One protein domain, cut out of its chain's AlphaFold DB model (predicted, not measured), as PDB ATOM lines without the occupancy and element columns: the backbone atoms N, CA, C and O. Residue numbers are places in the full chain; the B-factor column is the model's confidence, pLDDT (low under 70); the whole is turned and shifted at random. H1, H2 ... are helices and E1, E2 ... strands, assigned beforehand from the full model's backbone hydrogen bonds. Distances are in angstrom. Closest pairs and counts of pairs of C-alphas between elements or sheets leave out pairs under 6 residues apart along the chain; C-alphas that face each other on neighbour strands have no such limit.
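What this domain is: This is residues 3 to 119 of the 120 residues of an uncharacterized protein of Chitinophagaceae bacterium (UniProt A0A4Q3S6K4). Two groups of parts make this domain: at one end a small three-stranded sheet with H5 packed along one face and H1 touching H5, at the other a short helical hairpin of H2 and H3 with the small H4 near it. Two short links, H1 to H2 and H4 to H5, each with 9 residues between its helices, run between the two groups, and the strands E2 and E3 form a hairpin. The printed part has 117 residues, with five named helices and three named strands in the order E1 H1 H2 H3 H4 H5 E2 E3; the sheet runs E1 E3 E2, antiparallel, and the class is mixed, helices and strands. It is compact, with a radius of gyration of the C-alphas of 15.2 A and spans of 46 by 34 by 21 A.

Where its parts are: E1 is residues 3 to 6, 10.3 A long, and starts at C-alpha 3 (280.361, 270.773, 295.578). H1 is residues 21 to 30, 14.4 A, and H2 is residues 40 to 46, 10.1 A. H3 is residues 64 to 72, 12.5 A, and starts at C-alpha 64 (287.670, 254.123, 320.811). H4 is residues 74 to 77, 4.8 A, and H5 is residues 87 to 96, 14.2 A. E2 is residues 99 to 107, 21.7 A, and bends by 64 degrees at residue 102. E3 is residues 111 to 118, 22.1 A, and ends at C-alpha 118 (272.347, 272.898, 285.853).

How they stand to each other: E1, an edge strand, is antiparallel to E3 at 158 degrees, with N 5 and O 112 2.9 A apart, within hydrogen-bond range. E3 and E2 are antiparallel at 162 degrees, with N 105 and O 113 at 2.8 A. H5 is on the sheet, making two layers, a helix on one face of a sheet; its height over the sheet is 8.7 A. It lies over E3 and, only just, over E2 with 3 of its C-alphas, and runs along the strands at 20 degrees to E3 on the local plane. The closest C-alphas of H5 and E2 are those of Leu 94 and Lys 100, 6.9 A apart. H1 touches H5, its closest C-alphas being those of Phe 21 and Val 89 at 5.2 A, at a steep tilt of 39 degrees, the same way. H1 is not on the sheet. H2 and H3 touch as a helical hairpin, closest at the C-alphas of Val 40 and Cys 71, 6.0 A, at a shallow tilt of 29 degrees, opposite ways. H3 and H4 are close but not clearly touching, with the C-alphas of Tyr 70 and Leu 77 7.0 A apart. H2 and H3 are apart from H5. Every O i to N i+4 pair is within hydrogen-bond range in H1, H2, H3 and H5; H4 is too short for such a pair.

The domain as a whole: The C-alphas farthest apart are those of Glu 65 and Asn 119, at 47.0 A. The printed part has no cut. The links E1 to H1 and H2 to H3 are long. Mean pLDDT of the printed part is 92.8, and residues 54 to 57, in the link H2 to H3, are under 70.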
ATOM      1  N   LEU A   3     280.430 271.902 294.663       96.69
ATOM      2  CA  LEU A   3     280.361 270.773 295.578       96.69
ATOM      3  C   LEU A   3     281.757 270.554 296.157       96.69
ATOM      4  O   LEU A   3     282.716 270.439 295.401       96.69
ATOM      5  N   VAL A   4     281.860 270.530 297.482       96.00
ATOM      6  CA  VAL A   4     283.117 270.304 298.203       96.00
ATOM      7  C   VAL A   4     282.919 269.082 299.079       96.00
ATOM      8  O   VAL A   4     282.015 269.070 299.912       96.00
ATOM      9  N   LEU A   5     283.735 268.056 298.867       95.75
ATOM     10  CA  LEU A   5     283.637 266.771 299.552       95.75
ATOM     11  C   LEU A   5     284.987 266.385 300.162       95.75
ATOM     12  O   LEU A   5     286.029 266.784 299.632       95.75
ATOM     13  N   PRO A   6     284.991 265.625 301.271       93.44
ATOM     14  CA  PRO A   6     286.220 265.076 301.825       93.44
ATOM     15  C   PRO A   6     286.840 264.085 300.836       93.44
ATOM     16  O   PRO A   6     286.155 263.180 300.365       93.44
ATOM     17  N   ASP A   7     288.127 264.249 300.544       94.50
ATOM     18  CA  ASP A   7     288.913 263.261 299.812       94.50
ATOM     19  C   ASP A   7     289.218 262.088 300.752       94.50
ATOM     20  O   ASP A   7     289.931 262.252 301.756       94.50
ATOM     21  N   PRO A   8     288.662 260.897 300.483       93.19
ATOM     22  CA  PRO A   8     288.800 259.796 301.403       93.19
ATOM     23  C   PRO A   8     290.233 259.275 301.486       93.19
ATOM     24  O   PRO A   8     290.573 258.721 302.520       93.19
ATOM     25  N   GLU A   9     291.097 259.489 300.488       92.75
ATOM     26  CA  GLU A   9     292.500 259.042 300.530       92.75
ATOM     27  C   GLU A   9     293.284 259.701 301.675       92.75
ATOM     28  O   GLU A   9     294.213 259.119 302.249       92.75
ATOM     29  N   PHE A  10     292.875 260.910 302.062       91.56
ATOM     30  CA  PHE A  10     293.604 261.709 303.038       91.56
ATOM     31  C   PHE A  10     292.845 261.980 304.340       91.56
ATOM     32  O   PHE A  10     293.401 262.574 305.265       91.56
ATOM     33  N   THR A  11     291.605 261.512 304.462       91.62
ATOM     34  CA  THR A  11     290.813 261.660 305.692       91.62
ATOM     35  C   THR A  11     290.916 260.423 306.593       91.62
ATOM     36  O   THR A  11     291.667 259.473 306.338       91.62
ATOM     37  N   PHE A  12     290.169 260.438 307.696       92.88
ATOM     38  CA  PHE A  12     290.007 259.289 308.585       92.88
ATOM     39  C   PHE A  12     289.188 258.150 307.941       92.88
ATOM     40  O   PHE A  12     289.225 257.031 308.440       92.88
ATOM     41  N   ASP A  13     288.517 258.398 306.811       94.50
ATOM     42  CA  ASP A  13     287.705 257.409 306.088       94.50
ATOM     43  C   ASP A  13     288.506 256.591 305.050       94.50
ATOM     44  O   ASP A  13     287.929 255.812 304.291       94.50
ATOM     45  N   HIS A  14     289.835 256.730 304.976       94.88
ATOM     46  CA  HIS A  14     290.631 256.071 303.925       94.88
ATOM     47  C   HIS A  14     290.530 254.541 303.921       94.88
ATOM     48  O   HIS A  14     290.622 253.960 302.843       94.88
ATOM     49  N   ASN A  15     290.272 253.905 305.071       96.88
ATOM     50  CA  ASN A  15     290.082 252.451 305.168       96.88
ATOM     51  C   ASN A  15     288.624 252.005 304.983       96.88
ATOM     52  O   ASN A  15     288.360 250.807 304.906       96.88
ATOM     53  N   ARG A  16     287.672 252.941 304.925       97.06
ATOM     54  CA  ARG A  16     286.251 252.621 304.768       97.06
ATOM     55  C   ARG A  16     285.909 252.250 303.336       97.06
ATOM     56  O   ARG A  16     286.529 252.720 302.375       97.06
ATOM     57  N   GLN A  17     284.853 251.456 303.198       96.12
ATOM     58  CA  GLN A  17     284.328 251.076 301.897       96.12
ATOM     59  C   GLN A  17     283.870 252.314 301.108       96.12
ATOM     60  O   GLN A  17     283.069 253.116 301.585       96.12
ATOM     61  N   ARG A  18     284.358 252.452 299.869       97.31
ATOM     62  CA  ARG A  18     283.886 253.485 298.935       97.31
ATOM     63  C   ARG A  18     282.417 253.224 298.585       97.31
ATOM     64  O   ARG A  18     282.054 252.098 298.241       97.31
ATOM     65  N   SER A  19     281.578 254.251 298.674       97.31
ATOM     66  CA  SER A  19     280.157 254.145 298.336       97.31
ATOM     67  C   SER A  19     279.983 254.014 296.827       97.31
ATOM     68  O   SER A  19     280.688 254.667 296.066       97.31
ATOM     69  N   THR A  20     279.037 253.191 296.380       98.06
ATOM     70  CA  THR A  20     278.700 253.094 294.955       98.06
ATOM     71  C   THR A  20     277.644 254.129 294.580       98.06
ATOM     72  O   THR A  20     276.876 254.595 295.426       98.06
ATOM     73  N   PHE A  21     277.576 254.474 293.294       98.44
ATOM     74  CA  PHE A  21     276.505 255.330 292.792       98.44
ATOM     75  C   PHE A  21     275.134 254.665 292.969       98.44
ATOM     76  O   PHE A  21     274.180 255.333 293.350       98.44
ATOM     77  N   GLU A  22     275.037 253.356 292.741       98.38
ATOM     78  CA  GLU A  22     273.790 252.598 292.840       98.38
ATOM     79  C   GLU A  22     273.220 252.635 294.260       98.38
ATOM     80  O   GLU A  22     272.019 252.840 294.419       98.38
ATOM     81  N   HIS A  23     274.080 252.502 295.278       97.31
ATOM     82  CA  HIS A  23     273.690 252.620 296.686       97.31
ATOM     83  C   HIS A  23     273.118 254.012 296.984       97.31
ATOM     84  O   HIS A  23     271.990 254.134 297.451       97.31
ATOM     85  N   ILE A  24     273.848 255.068 296.613       97.38
ATOM     86  CA  ILE A  24     273.420 256.460 296.838       97.38
ATOM     87  C   ILE A  24     272.121 256.774 296.083       97.38
ATOM     88  O   ILE A  24     271.226 257.444 296.599       97.38
ATOM     89  N   TYR A  25     271.999 256.302 294.843       97.75
ATOM     90  CA  TYR A  25     270.805 256.529 294.040       97.75
ATOM     91  C   TYR A  25     269.597 255.778 294.607       97.75
ATOM     92  O   TYR A  25     268.494 256.322 294.616       97.75
ATOM     93  N   GLN A  26     269.795 254.563 295.121       97.69
ATOM     94  CA  GLN A  26     268.754 253.821 295.823       97.69
ATOM     95  C   GLN A  26     268.301 254.562 297.083       97.69
ATOM     96  O   GLN A  26     267.093 254.725 297.259       97.69
ATOM     97  N   ASP A  27     269.237 255.060 297.896       97.31
ATOM     98  CA  ASP A  27     268.927 255.851 299.092       97.31
ATOM     99  C   ASP A  27     268.065 257.073 298.754       97.31
ATOM    100  O   ASP A  27     267.051 257.341 299.403       97.31
ATOM    101  N   TYR A  28     268.395 257.769 297.663       96.94
ATOM    102  CA  TYR A  28     267.576 258.865 297.147       96.94
ATOM    103  C   TYR A  28     266.165 258.409 296.730       96.94
ATOM    104  O   TYR A  28     265.180 259.044 297.102       96.94
ATOM    105  N   GLN A  29     266.039 257.307 295.979       97.88
ATOM    106  CA  GLN A  29     264.743 256.815 295.488       97.88
ATOM    107  C   GLN A  29     263.782 256.431 296.620       97.88
ATOM    108  O   GLN A  29     262.571 256.625 296.491       97.88
ATOM    109  N   VAL A  30     264.304 255.886 297.721       97.62
ATOM    110  CA  VAL A  30     263.486 255.469 298.870       97.62
ATOM    111  C   VAL A  30     263.371 256.541 299.954       97.62
ATOM    112  O   VAL A  30     262.702 256.304 300.957       97.62
ATOM    113  N   ASN A  31     263.944 257.729 299.734       97.06
ATOM    114  CA  ASN A  31     264.030 258.813 300.713       97.06
ATOM    115  C   ASN A  31     264.639 258.341 302.047       97.06
ATOM    116  O   ASN A  31     264.048 258.564 303.108       97.06
ATOM    117  N   THR A  32     265.795 257.669 301.987       95.88
ATOM    118  CA  THR A  32     266.541 257.229 303.175       95.88
ATOM    119  C   THR A  32     266.742 258.418 304.126       95.88
ATOM    120  O   THR A  32     267.229 259.469 303.699       95.88
ATOM    121  N   PRO A  33     266.329 258.295 305.400       92.94
ATOM    122  CA  PRO A  33     266.392 259.391 306.353       92.94
ATOM    123  C   PRO A  33     267.813 259.584 306.888       92.94
ATOM    124  O   PRO A  33     268.657 258.692 306.829       92.94
ATOM    125  N   GLU A  34     268.078 260.747 307.471       88.62
ATOM    126  CA  GLU A  34     269.408 261.081 307.994       88.62
ATOM    127  C   GLU A  34     269.751 260.296 309.272       88.62
ATOM    128  O   GLU A  34     270.921 260.168 309.632       88.62
ATOM    129  N   GLU A  35     268.742 259.737 309.944       92.69
ATOM    130  CA  GLU A  35     268.897 258.813 311.067       92.69
ATOM    131  C   GLU A  35     269.291 257.389 310.642       92.69
ATOM    132  O   GLU A  35     269.424 256.521 311.510       92.69
ATOM    133  N   ASP A  36     269.478 257.131 309.341       93.62
ATOM    134  CA  ASP A  36     269.947 255.839 308.851       93.62
ATOM    135  C   ASP A  36     271.249 255.405 309.547       93.62
ATOM    136  O   ASP A  36     272.199 256.179 309.738       93.62
ATOM    137  N   GLN A  37     271.264 254.132 309.946       93.81
ATOM    138  CA  GLN A  37     272.368 253.512 310.673       93.81
ATOM    139  C   GLN A  37     273.123 252.474 309.839       93.81
ATOM    140  O   GLN A  37     274.012 251.808 310.370       93.81
ATOM    141  N   THR A  38     272.816 252.341 308.544       94.00
ATOM    142  CA  THR A  38     273.383 251.303 307.668       94.00
ATOM    143  C   THR A  38     274.912 251.345 307.652       94.00
ATOM    144  O   THR A  38     275.569 250.306 307.638       94.00
ATOM    145  N   HIS A  39     275.494 252.542 307.746       94.44
ATOM    146  CA  HIS A  39     276.945 252.744 307.719       94.44
ATOM    147  C   HIS A  39     277.614 252.820 309.101       94.44
ATOM    148  O   HIS A  39     278.839 252.891 309.167       94.44
ATOM    149  N   VAL A  40     276.861 252.782 310.210       95.44
ATOM    150  CA  VAL A  40     277.418 252.962 311.568       95.44
ATOM    151  C   VAL A  40     278.499 251.929 311.878       95.44
ATOM    152  O   VAL A  40     279.553 252.289 312.397       95.44
ATOM    153  N   GLN A  41     278.265 250.659 311.536       96.38
ATOM    154  CA  GLN A  41     279.224 249.594 311.825       96.38
ATOM    155  C   GLN A  41     280.518 249.743 311.008       96.38
ATOM    156  O   GLN A  41     281.602 249.639 311.571       96.38
ATOM    157  N   ASP A  42     280.416 250.083 309.718       96.94
ATOM    158  CA  ASP A  42     281.587 250.366 308.875       96.94
ATOM    159  C   ASP A  42     282.418 251.532 309.432       96.94
ATOM    160  O   ASP A  42     283.644 251.451 309.486       96.94
ATOM    161  N   VAL A  43     281.773 252.599 309.918       95.69
ATOM    162  CA  VAL A  43     282.496 253.725 310.527       95.69
ATOM    163  C   VAL A  43     283.174 253.315 311.837       95.69
ATOM    164  O   VAL A  43     284.292 253.750 312.112       95.69
ATOM    165  N   ILE A  44     282.529 252.487 312.661       96.06
ATOM    166  CA  ILE A  44     283.128 251.983 313.904       96.06
ATOM    167  C   ILE A  44     284.391 251.172 313.604       96.06
ATOM    168  O   ILE A  44     285.417 251.398 314.246       96.06
ATOM    169  N   ASP A  45     284.323 250.283 312.618       97.00
ATOM    170  CA  ASP A  45     285.387 249.317 312.349       97.00
ATOM    171  C   ASP A  45     286.547 249.911 311.537       97.00
ATOM    172  O   ASP A  45     287.700 249.536 311.749       97.00
ATOM    173  N   ASN A  46     286.260 250.845 310.621       97.25
ATOM    174  CA  ASN A  46     287.217 251.281 309.599       97.25
ATOM    175  C   ASN A  46     287.614 252.767 309.681       97.25
ATOM    176  O   ASN A  46     288.458 253.214 308.902       97.25
ATOM    177  N   CYS A  47     287.053 253.557 310.601       94.69
ATOM    178  CA  CYS A  47     287.531 254.923 310.841       94.69
ATOM    179  C   CYS A  47     288.936 254.908 311.469       94.69
ATOM    180  O   CYS A  47     289.147 254.348 312.547       94.69
ATOM    181  N   ASP A  48     289.903 255.577 310.837       94.25
ATOM    182  CA  ASP A  48     291.232 255.755 311.423       94.25
ATOM    183  C   ASP A  48     291.225 256.872 312.477       94.25
ATOM    184  O   ASP A  48     291.463 258.054 312.193       94.25
ATOM    185  N   LEU A  49     291.019 256.473 313.732       91.88
ATOM    186  CA  LEU A  49     291.049 257.367 314.892       91.88
ATOM    187  C   LEU A  49     292.384 258.092 315.069       91.88
ATOM    188  O   LEU A  49     292.409 259.171 315.667       91.88
ATOM    189  N   SER A  50     293.481 257.554 314.526       90.81
ATOM    190  CA  SER A  50     294.777 258.224 314.562       90.81
ATOM    191  C   SER A  50     294.806 259.480 313.705       90.81
ATOM    192  O   SER A  50     295.687 260.291 313.937       90.81
ATOM    193  N   ARG A  51     293.852 259.673 312.778       89.06
ATOM    194  CA  ARG A  51     293.713 260.847 311.891       89.06
ATOM    195  C   ARG A  51     292.577 261.790 312.271       89.06
ATOM    196  O   ARG A  51     292.516 262.901 311.758       89.06
ATOM    197  N   VAL A  52     291.708 261.407 313.203       83.50
ATOM    198  CA  VAL A  52     290.566 262.239 313.637       83.50
ATOM    199  C   VAL A  52     291.014 263.591 314.227       83.50
ATOM    200  O   VAL A  52     290.300 264.590 314.127       83.50
ATOM    201  N   TYR A  53     292.242 263.680 314.754       75.81
ATOM    202  CA  TYR A  53     292.827 264.946 315.221       75.81
ATOM    203  C   TYR A  53     292.885 266.041 314.143       75.81
ATOM    204  O   TYR A  53     292.926 267.221 314.494       75.81
ATOM    205  N   LEU A  54     292.871 265.666 312.857       65.69
ATOM    206  CA  LEU A  54     292.867 266.592 311.723       65.69
ATOM    207  C   LEU A  54     291.610 267.476 311.691       65.69
ATOM    208  O   LEU A  54     291.619 268.509 311.028       65.69
ATOM    209  N   LEU A  55     290.546 267.095 312.408       66.88
ATOM    210  CA  LEU A  55     289.231 267.736 312.324       66.88
ATOM    211  C   LEU A  55     288.714 268.281 313.655       66.88
ATOM    212  O   LEU A  55     287.895 269.194 313.666       66.88
ATOM    213  N   ASN A  56     289.229 267.790 314.783       67.56
ATOM    214  CA  ASN A  56     288.722 268.162 316.107       67.56
ATOM    215  C   ASN A  56     289.136 269.569 316.579       67.56
ATOM    216  O   ASN A  56     288.811 269.953 317.703       67.56
ATOM    217  N   GLY A  57     289.897 270.330 315.777       66.38
ATOM    218  CA  GLY A  57     290.356 271.705 316.061       66.38
ATOM    219  C   GLY A  57     291.305 271.853 317.263       66.38
ATOM    220  O   GLY A  57     292.007 272.851 317.389       66.38
ATOM    221  N   ASN A  58     291.361 270.845 318.132       77.06
ATOM    222  CA  ASN A  58     292.176 270.762 319.337       77.06
ATOM    223  C   ASN A  58     293.441 269.905 319.145       77.06
ATOM    224  O   ASN A  58     294.215 269.753 320.092       77.06
ATOM    225  N   GLY A  59     293.635 269.336 317.948       75.38
ATOM    226  CA  GLY A  59     294.785 268.504 317.593       75.38
ATOM    227  C   GLY A  59     294.871 267.182 318.359       75.38
ATOM    228  O   GLY A  59     295.960 266.622 318.468       75.38
ATOM    229  N   LYS A  60     293.759 266.683 318.916       80.38
ATOM    230  CA  LYS A  60     293.720 265.443 319.703       80.38
ATOM    231  C   LYS A  60     292.797 264.398 319.087       80.38
ATOM    232  O   LYS A  60     291.722 264.708 318.571       80.38
ATOM    233  N   THR A  61     293.228 263.145 319.189       86.81
ATOM    234  CA  THR A  61     292.406 261.964 318.917       86.81
ATOM    235  C   THR A  61     291.454 261.693 320.087       86.81
ATOM    236  O   THR A  61     291.575 262.304 321.155       86.81
ATOM    237  N   ILE A  62     290.492 260.790 319.884       88.00
ATOM    238  CA  ILE A  62     289.542 260.345 320.914       88.00
ATOM    239  C   ILE A  62     289.752 258.858 321.242       88.00
ATOM    240  O   ILE A  62     290.234 258.117 320.381       88.00
ATOM    241  N   PRO A  63     289.399 258.400 322.458       92.56
ATOM    242  CA  PRO A  63     289.333 256.973 322.770       92.56
ATOM    243  C   PRO A  63     288.316 256.239 321.886       92.56
ATOM    244  O   PRO A  63     287.311 256.819 321.469       92.56
ATOM    245  N   TYR A  64     288.546 254.948 321.646       94.06
ATOM    246  CA  TYR A  64     287.670 254.123 320.811       94.06
ATOM    247  C   TYR A  64     286.247 254.012 321.375       94.06
ATOM    248  O   TYR A  64     285.275 254.087 320.632       94.06
ATOM    249  N   GLU A  65     286.096 253.906 322.695       95.50
ATOM    250  CA  GLU A  65     284.786 253.810 323.346       95.50
ATOM    251  C   GLU A  65     283.938 255.058 323.074       95.50
ATOM    252  O   GLU A  65     282.755 254.955 322.760       95.50
ATOM    253  N   MET A  66     284.574 256.233 323.106       92.62
ATOM    254  CA  MET A  66     283.934 257.510 322.795       92.62
ATOM    255  C   MET A  66     283.534 257.598 321.315       92.62
ATOM    256  O   MET A  66     282.450 258.084 321.005       92.62
ATOM    257  N   HIS A  67     284.367 257.085 320.400       93.12
ATOM    258  CA  HIS A  67     284.017 256.968 318.976       93.12
ATOM    259  C   HIS A  67     282.755 256.125 318.774       93.12
ATOM    260  O   HIS A  67     281.826 256.547 318.084       93.12
ATOM    261  N   VAL A  68     282.685 254.964 319.427       95.38
ATOM    262  CA  VAL A  68     281.519 254.073 319.364       95.38
ATOM    263  C   VAL A  68     280.259 254.765 319.890       95.38
ATOM    264  O   VAL A  68     279.194 254.634 319.283       95.38
ATOM    265  N   GLU A  69     280.355 255.499 320.999       94.69
ATOM    266  CA  GLU A  69     279.231 256.270 321.546       94.69
ATOM    267  C   GLU A  69     278.751 257.346 320.566       94.69
ATOM    268  O   GLU A  69     277.549 257.441 320.307       94.69
ATOM    269  N   TYR A  70     279.671 258.100 319.956       92.19
ATOM    270  CA  TYR A  70     279.325 259.123 318.968       92.19
ATOM    271  C   TYR A  70     278.675 258.536 317.715       92.19
ATOM    272  O   TYR A  70     277.682 259.082 317.232       92.19
ATOM    273  N   CYS A  71     279.175 257.397 317.230       93.25
ATOM    274  CA  CYS A  71     278.588 256.705 316.088       93.25
ATOM    275  C   CYS A  71     277.153 256.239 316.375       93.25
ATOM    276  O   CYS A  71     276.271 256.379 315.530       93.25
ATOM    277  N   LYS A  72     276.896 255.715 317.579       93.25
ATOM    278  CA  LYS A  72     275.563 255.241 317.982       93.25
ATOM    279  C   LYS A  72     274.558 256.374 318.182       93.25
ATOM    280  O   LYS A  72     273.375 256.172 317.919       93.25
ATOM    281  N   ASP A  73     275.015 257.551 318.606       93.56
ATOM    282  CA  ASP A  73     274.181 258.754 318.766       93.56
ATOM    283  C   ASP A  73     274.210 259.662 317.515       93.56
ATOM    284  O   ASP A  73     273.904 260.855 317.583       93.56
ATOM    285  N   ASN A  74     274.576 259.125 316.339       92.00
ATOM    286  CA  ASN A  74     274.713 259.923 315.116       92.00
ATOM    287  C   ASN A  74     273.409 260.606 314.681       92.00
ATOM    288  O   ASN A  74     273.462 261.721 314.175       92.00
ATOM    289  N   ALA A  75     272.245 260.001 314.938       91.50
ATOM    290  CA  ALA A  75     270.949 260.631 314.660       91.50
ATOM    291  C   ALA A  75     270.819 262.020 315.322       91.50
ATOM    292  O   ALA A  75     270.184 262.924 314.784       91.50
ATOM    293  N   LYS A  76     271.467 262.210 316.478       92.00
ATOM    294  CA  LYS A  76     271.492 263.477 317.210       92.00
ATOM    295  C   LYS A  76     272.736 264.309 316.910       92.00
ATOM    296  O   LYS A  76     272.632 265.523 316.752       92.00
ATOM    297  N   LEU A  77     273.910 263.677 316.894       90.00
ATOM    298  CA  LEU A  77     275.199 264.368 316.800       90.00
ATOM    299  C   LEU A  77     275.577 264.741 315.364       90.00
ATOM    300  O   LEU A  77     276.276 265.731 315.168       90.00
ATOM    301  N   ARG A  78     275.110 263.966 314.380       88.75
ATOM    302  CA  ARG A  78     275.354 264.155 312.943       88.75
ATOM    303  C   ARG A  78     276.836 264.304 312.601       88.75
ATOM    304  O   ARG A  78     277.240 265.234 311.906       88.75
ATOM    305  N   THR A  79     277.644 263.403 313.147       83.75
ATOM    306  CA  THR A  79     279.110 263.450 313.044       83.75
ATOM    307  C   THR A  79     279.676 262.458 312.035       83.75
ATOM    308  O   THR A  79     280.854 262.557 311.701       83.75
ATOM    309  N   LEU A  80     278.868 261.522 311.528       89.19
ATOM    310  CA  LEU A  80     279.332 260.518 310.576       89.19
ATOM    311  C   LEU A  80     279.198 261.004 309.135       89.19
ATOM    312  O   LEU A  80     278.165 261.535 308.729       89.19
ATOM    313  N   HIS A  81     280.218 260.721 308.331       90.94
ATOM    314  CA  HIS A  81     280.063 260.693 306.884       90.94
ATOM    315  C   HIS A  81     279.347 259.395 306.500       90.94
ATOM    316  O   HIS A  81     279.924 258.309 306.604       90.94
ATOM    317  N   HIS A  82     278.095 259.491 306.055       92.94
ATOM    318  CA  HIS A  82     277.352 258.313 305.595       92.94
ATOM    319  C   HIS A  82     277.996 257.690 304.358       92.94
ATOM    320  O   HIS A  82     278.165 256.476 304.304       92.94
ATOM    321  N   HIS A  83     278.451 258.515 303.416       95.88
ATOM    322  CA  HIS A  83     279.048 258.050 302.171       95.88
ATOM    323  C   HIS A  83     280.519 258.442 302.050       95.88
ATOM    324  O   HIS A  83     280.940 259.510 302.494       95.88
ATOM    325  N   VAL A  84     281.283 257.572 301.393       97.19
ATOM    326  CA  VAL A  84     282.700 257.764 301.091       97.19
ATOM    327  C   VAL A  84     282.832 257.913 299.580       97.19
ATOM    328  O   VAL A  84     282.688 256.943 298.834       97.19
ATOM    329  N   TYR A  85     283.041 259.147 299.128       97.31
ATOM    330  CA  TYR A  85     282.929 259.526 297.720       97.31
ATOM    331  C   TYR A  85     284.193 259.239 296.908       97.31
ATOM    332  O   TYR A  85     285.304 259.297 297.421       97.31
ATOM    333  N   THR A  86     284.016 259.011 295.608       97.00
ATOM    334  CA  THR A  86     285.082 259.009 294.594       97.00
ATOM    335  C   THR A  86     284.683 259.932 293.442       97.00
ATOM    336  O   THR A  86     283.489 260.198 293.268       97.00
ATOM    337  N   ASP A  87     285.641 260.375 292.619       97.19
ATOM    338  CA  ASP A  87     285.339 261.197 291.432       97.19
ATOM    339  C   ASP A  87     284.284 260.537 290.533       97.19
ATOM    340  O   ASP A  87     283.331 261.185 290.100       97.19
ATOM    341  N   GLU A  88     284.402 259.225 290.300       97.19
ATOM    342  CA  GLU A  88     283.449 258.470 289.477       97.19
ATOM    343  C   GLU A  88     282.015 258.585 290.012       97.19
ATOM    344  O   GLU A  88     281.076 258.856 289.257       97.19
ATOM    345  N   VAL A  89     281.844 258.396 291.321       98.06
ATOM    346  CA  VAL A  89     280.536 258.434 291.980       98.06
ATOM    347  C   VAL A  89     279.956 259.840 291.928       98.06
ATOM    348  O   VAL A  89     278.790 260.008 291.569       98.06
ATOM    349  N   VAL A  90     280.768 260.858 292.216       97.94
ATOM    350  CA  VAL A  90     280.326 262.257 292.193       97.94
ATOM    351  C   VAL A  90     279.915 262.680 290.784       97.94
ATOM    352  O   VAL A  90     278.887 263.336 290.619       97.94
ATOM    353  N   HIS A  91     280.657 262.272 289.753       97.38
ATOM    354  CA  HIS A  91     280.295 262.557 288.365       97.38
ATOM    355  C   HIS A  91     278.928 261.958 288.003       97.38
ATOM    356  O   HIS A  91     278.071 262.678 287.485       97.38
ATOM    357  N   LYS A  92     278.691 260.683 288.346       98.00
ATOM    358  CA  LYS A  92     277.394 260.017 288.127       98.00
ATOM    359  C   LYS A  92     276.260 260.699 288.897       98.00
ATOM    360  O   LYS A  92     275.179 260.897 288.348       98.00
ATOM    361  N   MET A  93     276.501 261.114 290.144       97.62
ATOM    362  CA  MET A  93     275.519 261.855 290.946       97.62
ATOM    363  C   MET A  93     275.139 263.191 290.303       97.62
ATOM    364  O   MET A  93     273.955 263.519 290.221       97.62
ATOM    365  N   LEU A  94     276.125 263.966 289.843       97.06
ATOM    366  CA  LEU A  94     275.888 265.253 289.189       97.06
ATOM    367  C   LEU A  94     275.072 265.081 287.906       97.06
ATOM    368  O   LEU A  94     274.093 265.803 287.710       97.06
ATOM    369  N   GLU A  95     275.438 264.109 287.071       96.19
ATOM    370  CA  GLU A  95     274.710 263.790 285.842       96.19
ATOM    371  C   GLU A  95     273.260 263.380 286.138       96.19
ATOM    372  O   GLU A  95     272.330 263.969 285.582       96.19
ATOM    373  N   ALA A  96     273.053 262.450 287.076       96.25
ATOM    374  CA  ALA A  96     271.723 262.000 287.490       96.25
ATOM    375  C   ALA A  96     270.860 263.143 288.061       96.25
ATOM    376  O   ALA A  96     269.643 263.158 287.880       96.25
ATOM    377  N   ALA A  97     271.482 264.134 288.704       95.56
ATOM    378  CA  ALA A  97     270.819 265.331 289.218       95.56
ATOM    379  C   ALA A  97     270.591 266.435 288.154       95.56
ATOM    380  O   ALA A  97     270.089 267.518 288.480       95.56
ATOM    381  N   GLY A  98     270.942 266.190 286.886       96.50
ATOM    382  CA  GLY A  98     270.757 267.129 285.774       96.50
ATOM    383  C   GLY A  98     271.807 268.243 285.707       96.50
ATOM    384  O   GLY A  98     271.563 269.299 285.114       96.50
ATOM    385  N   PHE A  99     272.967 268.041 286.330       97.50
ATOM    386  CA  PHE A  99     274.095 268.959 286.254       97.50
ATOM    387  C   PHE A  99     275.102 268.522 285.194       97.50
ATOM    388  O   PHE A  99     275.379 267.343 285.000       97.50
ATOM    389  N   LYS A 100     275.721 269.512 284.556       96.50
ATOM    390  CA  LYS A 100     276.904 269.342 283.725       96.50
ATOM    391  C   LYS A 100     278.138 269.788 284.498       96.50
ATOM    392  O   LYS A 100     278.251 270.947 284.918       96.50
ATOM    393  N   LEU A 101     279.073 268.859 284.672       97.06
ATOM    394  CA  LEU A 101     280.372 269.133 285.272       97.06
ATOM    395  C   LEU A 101     281.166 270.107 284.391       97.06
ATOM    396  O   LEU A 101     281.188 269.994 283.167       97.06
ATOM    397  N   THR A 102     281.775 271.101 285.028       96.94
ATOM    398  CA  THR A 102     282.557 272.163 284.379       96.94
ATOM    399  C   THR A 102     284.032 272.068 284.749       96.94
ATOM    400  O   THR A 102     284.876 272.263 283.881       96.94
ATOM    401  N   ALA A 103     284.340 271.760 286.010       97.19
ATOM    402  CA  ALA A 103     285.703 271.553 286.488       97.19
ATOM    403  C   ALA A 103     285.716 270.635 287.717       97.19
ATOM    404  O   ALA A 103     284.752 270.636 288.488       97.19
ATOM    405  N   THR A 104     286.829 269.926 287.898       97.31
ATOM    406  CA  THR A 104     287.163 269.140 289.091       97.31
ATOM    407  C   THR A 104     288.555 269.557 289.543       97.31
ATOM    408  O   THR A 104     289.470 269.605 288.728       97.31
ATOM    409  N   GLU A 105     288.706 269.858 290.825       96.56
ATOM    410  CA  GLU A 105     289.969 270.227 291.456       96.56
ATOM    411  C   GLU A 105     290.129 269.437 292.751       96.56
ATOM    412  O   GLU A 105     289.158 269.201 293.469       96.56
ATOM    413  N   HIS A 106     291.356 269.036 293.063       95.00
ATOM    414  CA  HIS A 106     291.694 268.384 294.326       95.00
ATOM    415  C   HIS A 106     292.615 269.329 295.091       95.00
ATOM    416  O   HIS A 106     293.668 269.724 294.587       95.00
ATOM    417  N   PHE A 107     292.191 269.764 296.275       90.00
ATOM    418  CA  PHE A 107     292.862 270.826 297.016       90.00
ATOM    419  C   PHE A 107     293.236 270.390 298.431       90.00
ATOM    420  O   PHE A 107     292.486 269.700 299.124       90.00
ATOM    421  N   ALA A 108     294.404 270.851 298.878       80.00
ATOM    422  CA  ALA A 108     294.882 270.607 300.226       80.00
ATOM    423  C   ALA A 108     293.995 271.325 301.279       80.00
ATOM    424  O   ALA A 108     293.529 272.436 301.039       80.00
ATOM    425  N   PRO A 109     293.795 270.760 302.480       77.69
ATOM    426  CA  PRO A 109     294.428 269.537 302.926       77.69
ATOM    427  C   PRO A 109     293.785 268.289 302.310       77.69
ATOM    428  O   PRO A 109     294.551 267.457 301.848       77.69
ATOM    429  N   PHE A 110     292.452 268.167 302.217       88.69
ATOM    430  CA  PHE A 110     291.788 266.884 301.912       88.69
ATOM    431  C   PHE A 110     290.458 267.050 301.152       88.69
ATOM    432  O   PHE A 110     289.432 266.516 301.578       88.69
ATOM    433  N   HIS A 111     290.413 267.862 300.094       92.81
ATOM    434  CA  HIS A 111     289.147 268.238 299.453       92.81
ATOM    435  C   HIS A 111     289.092 267.878 297.973       92.81
ATOM    436  O   HIS A 111     289.947 268.299 297.200       92.81
ATOM    437  N   MET A 112     288.006 267.216 297.574       96.81
ATOM    438  CA  MET A 112     287.571 267.132 296.181       96.81
ATOM    439  C   MET A 112     286.551 268.245 295.916       96.81
ATOM    440  O   MET A 112     285.563 268.379 296.647       96.81
ATOM    441  N   ILE A 113     286.780 269.056 294.886       97.62
ATOM    442  CA  ILE A 113     285.974 270.233 294.556       97.62
ATOM    443  C   ILE A 113     285.455 270.105 293.129       97.62
ATOM    444  O   ILE A 113     286.227 269.963 292.187       97.62
ATOM    445  N   TYR A 114     284.143 270.236 292.959       97.81
ATOM    446  CA  TYR A 114     283.481 270.125 291.664       97.81
ATOM    447  C   TYR A 114     282.672 271.384 291.381       97.81
ATOM    448  O   TYR A 114     281.799 271.777 292.160       97.81
ATOM    449  N   LEU A 115     282.925 272.008 290.233       97.88
ATOM    450  CA  LEU A 115     282.102 273.085 289.699       97.88
ATOM    451  C   LEU A 115     281.157 272.505 288.652       97.88
ATOM    452  O   LEU A 115     281.601 271.962 287.643       97.88
ATOM    453  N   ALA A 116     279.852 272.660 288.860       97.56
ATOM    454  CA  ALA A 116     278.835 272.173 287.935       97.56
ATOM    455  C   ALA A 116     277.709 273.194 287.741       97.56
ATOM    456  O   ALA A 116     277.342 273.929 288.664       97.56
ATOM    457  N   HIS A 117     277.119 273.232 286.550       96.88
ATOM    458  CA  HIS A 117     275.952 274.064 286.247       96.88
ATOM    459  C   HIS A 117     274.766 273.184 285.877       96.88
ATOM    460  O   HIS A 117     274.939 272.089 285.348       96.88
ATOM    461  N   LYS A 118     273.557 273.636 286.206       94.88
ATOM    462  CA  LYS A 118     272.347 272.898 285.853       94.88
ATOM    463  C   LYS A 118     272.061 273.126 284.373       94.88
ATOM    464  O   LYS A 118     272.110 274.274 283.930       94.88
ATOM    465  N   ASN A 119     271.797 272.055 283.632       80.50
ATOM    466  CA  ASN A 119     271.292 272.192 282.270       80.50
ATOM    467  C   ASN A 119     269.891 272.818 282.370       80.50
ATOM    468  O   ASN A 119     269.044 272.291 283.095       80.50
TER     469      ASN A 119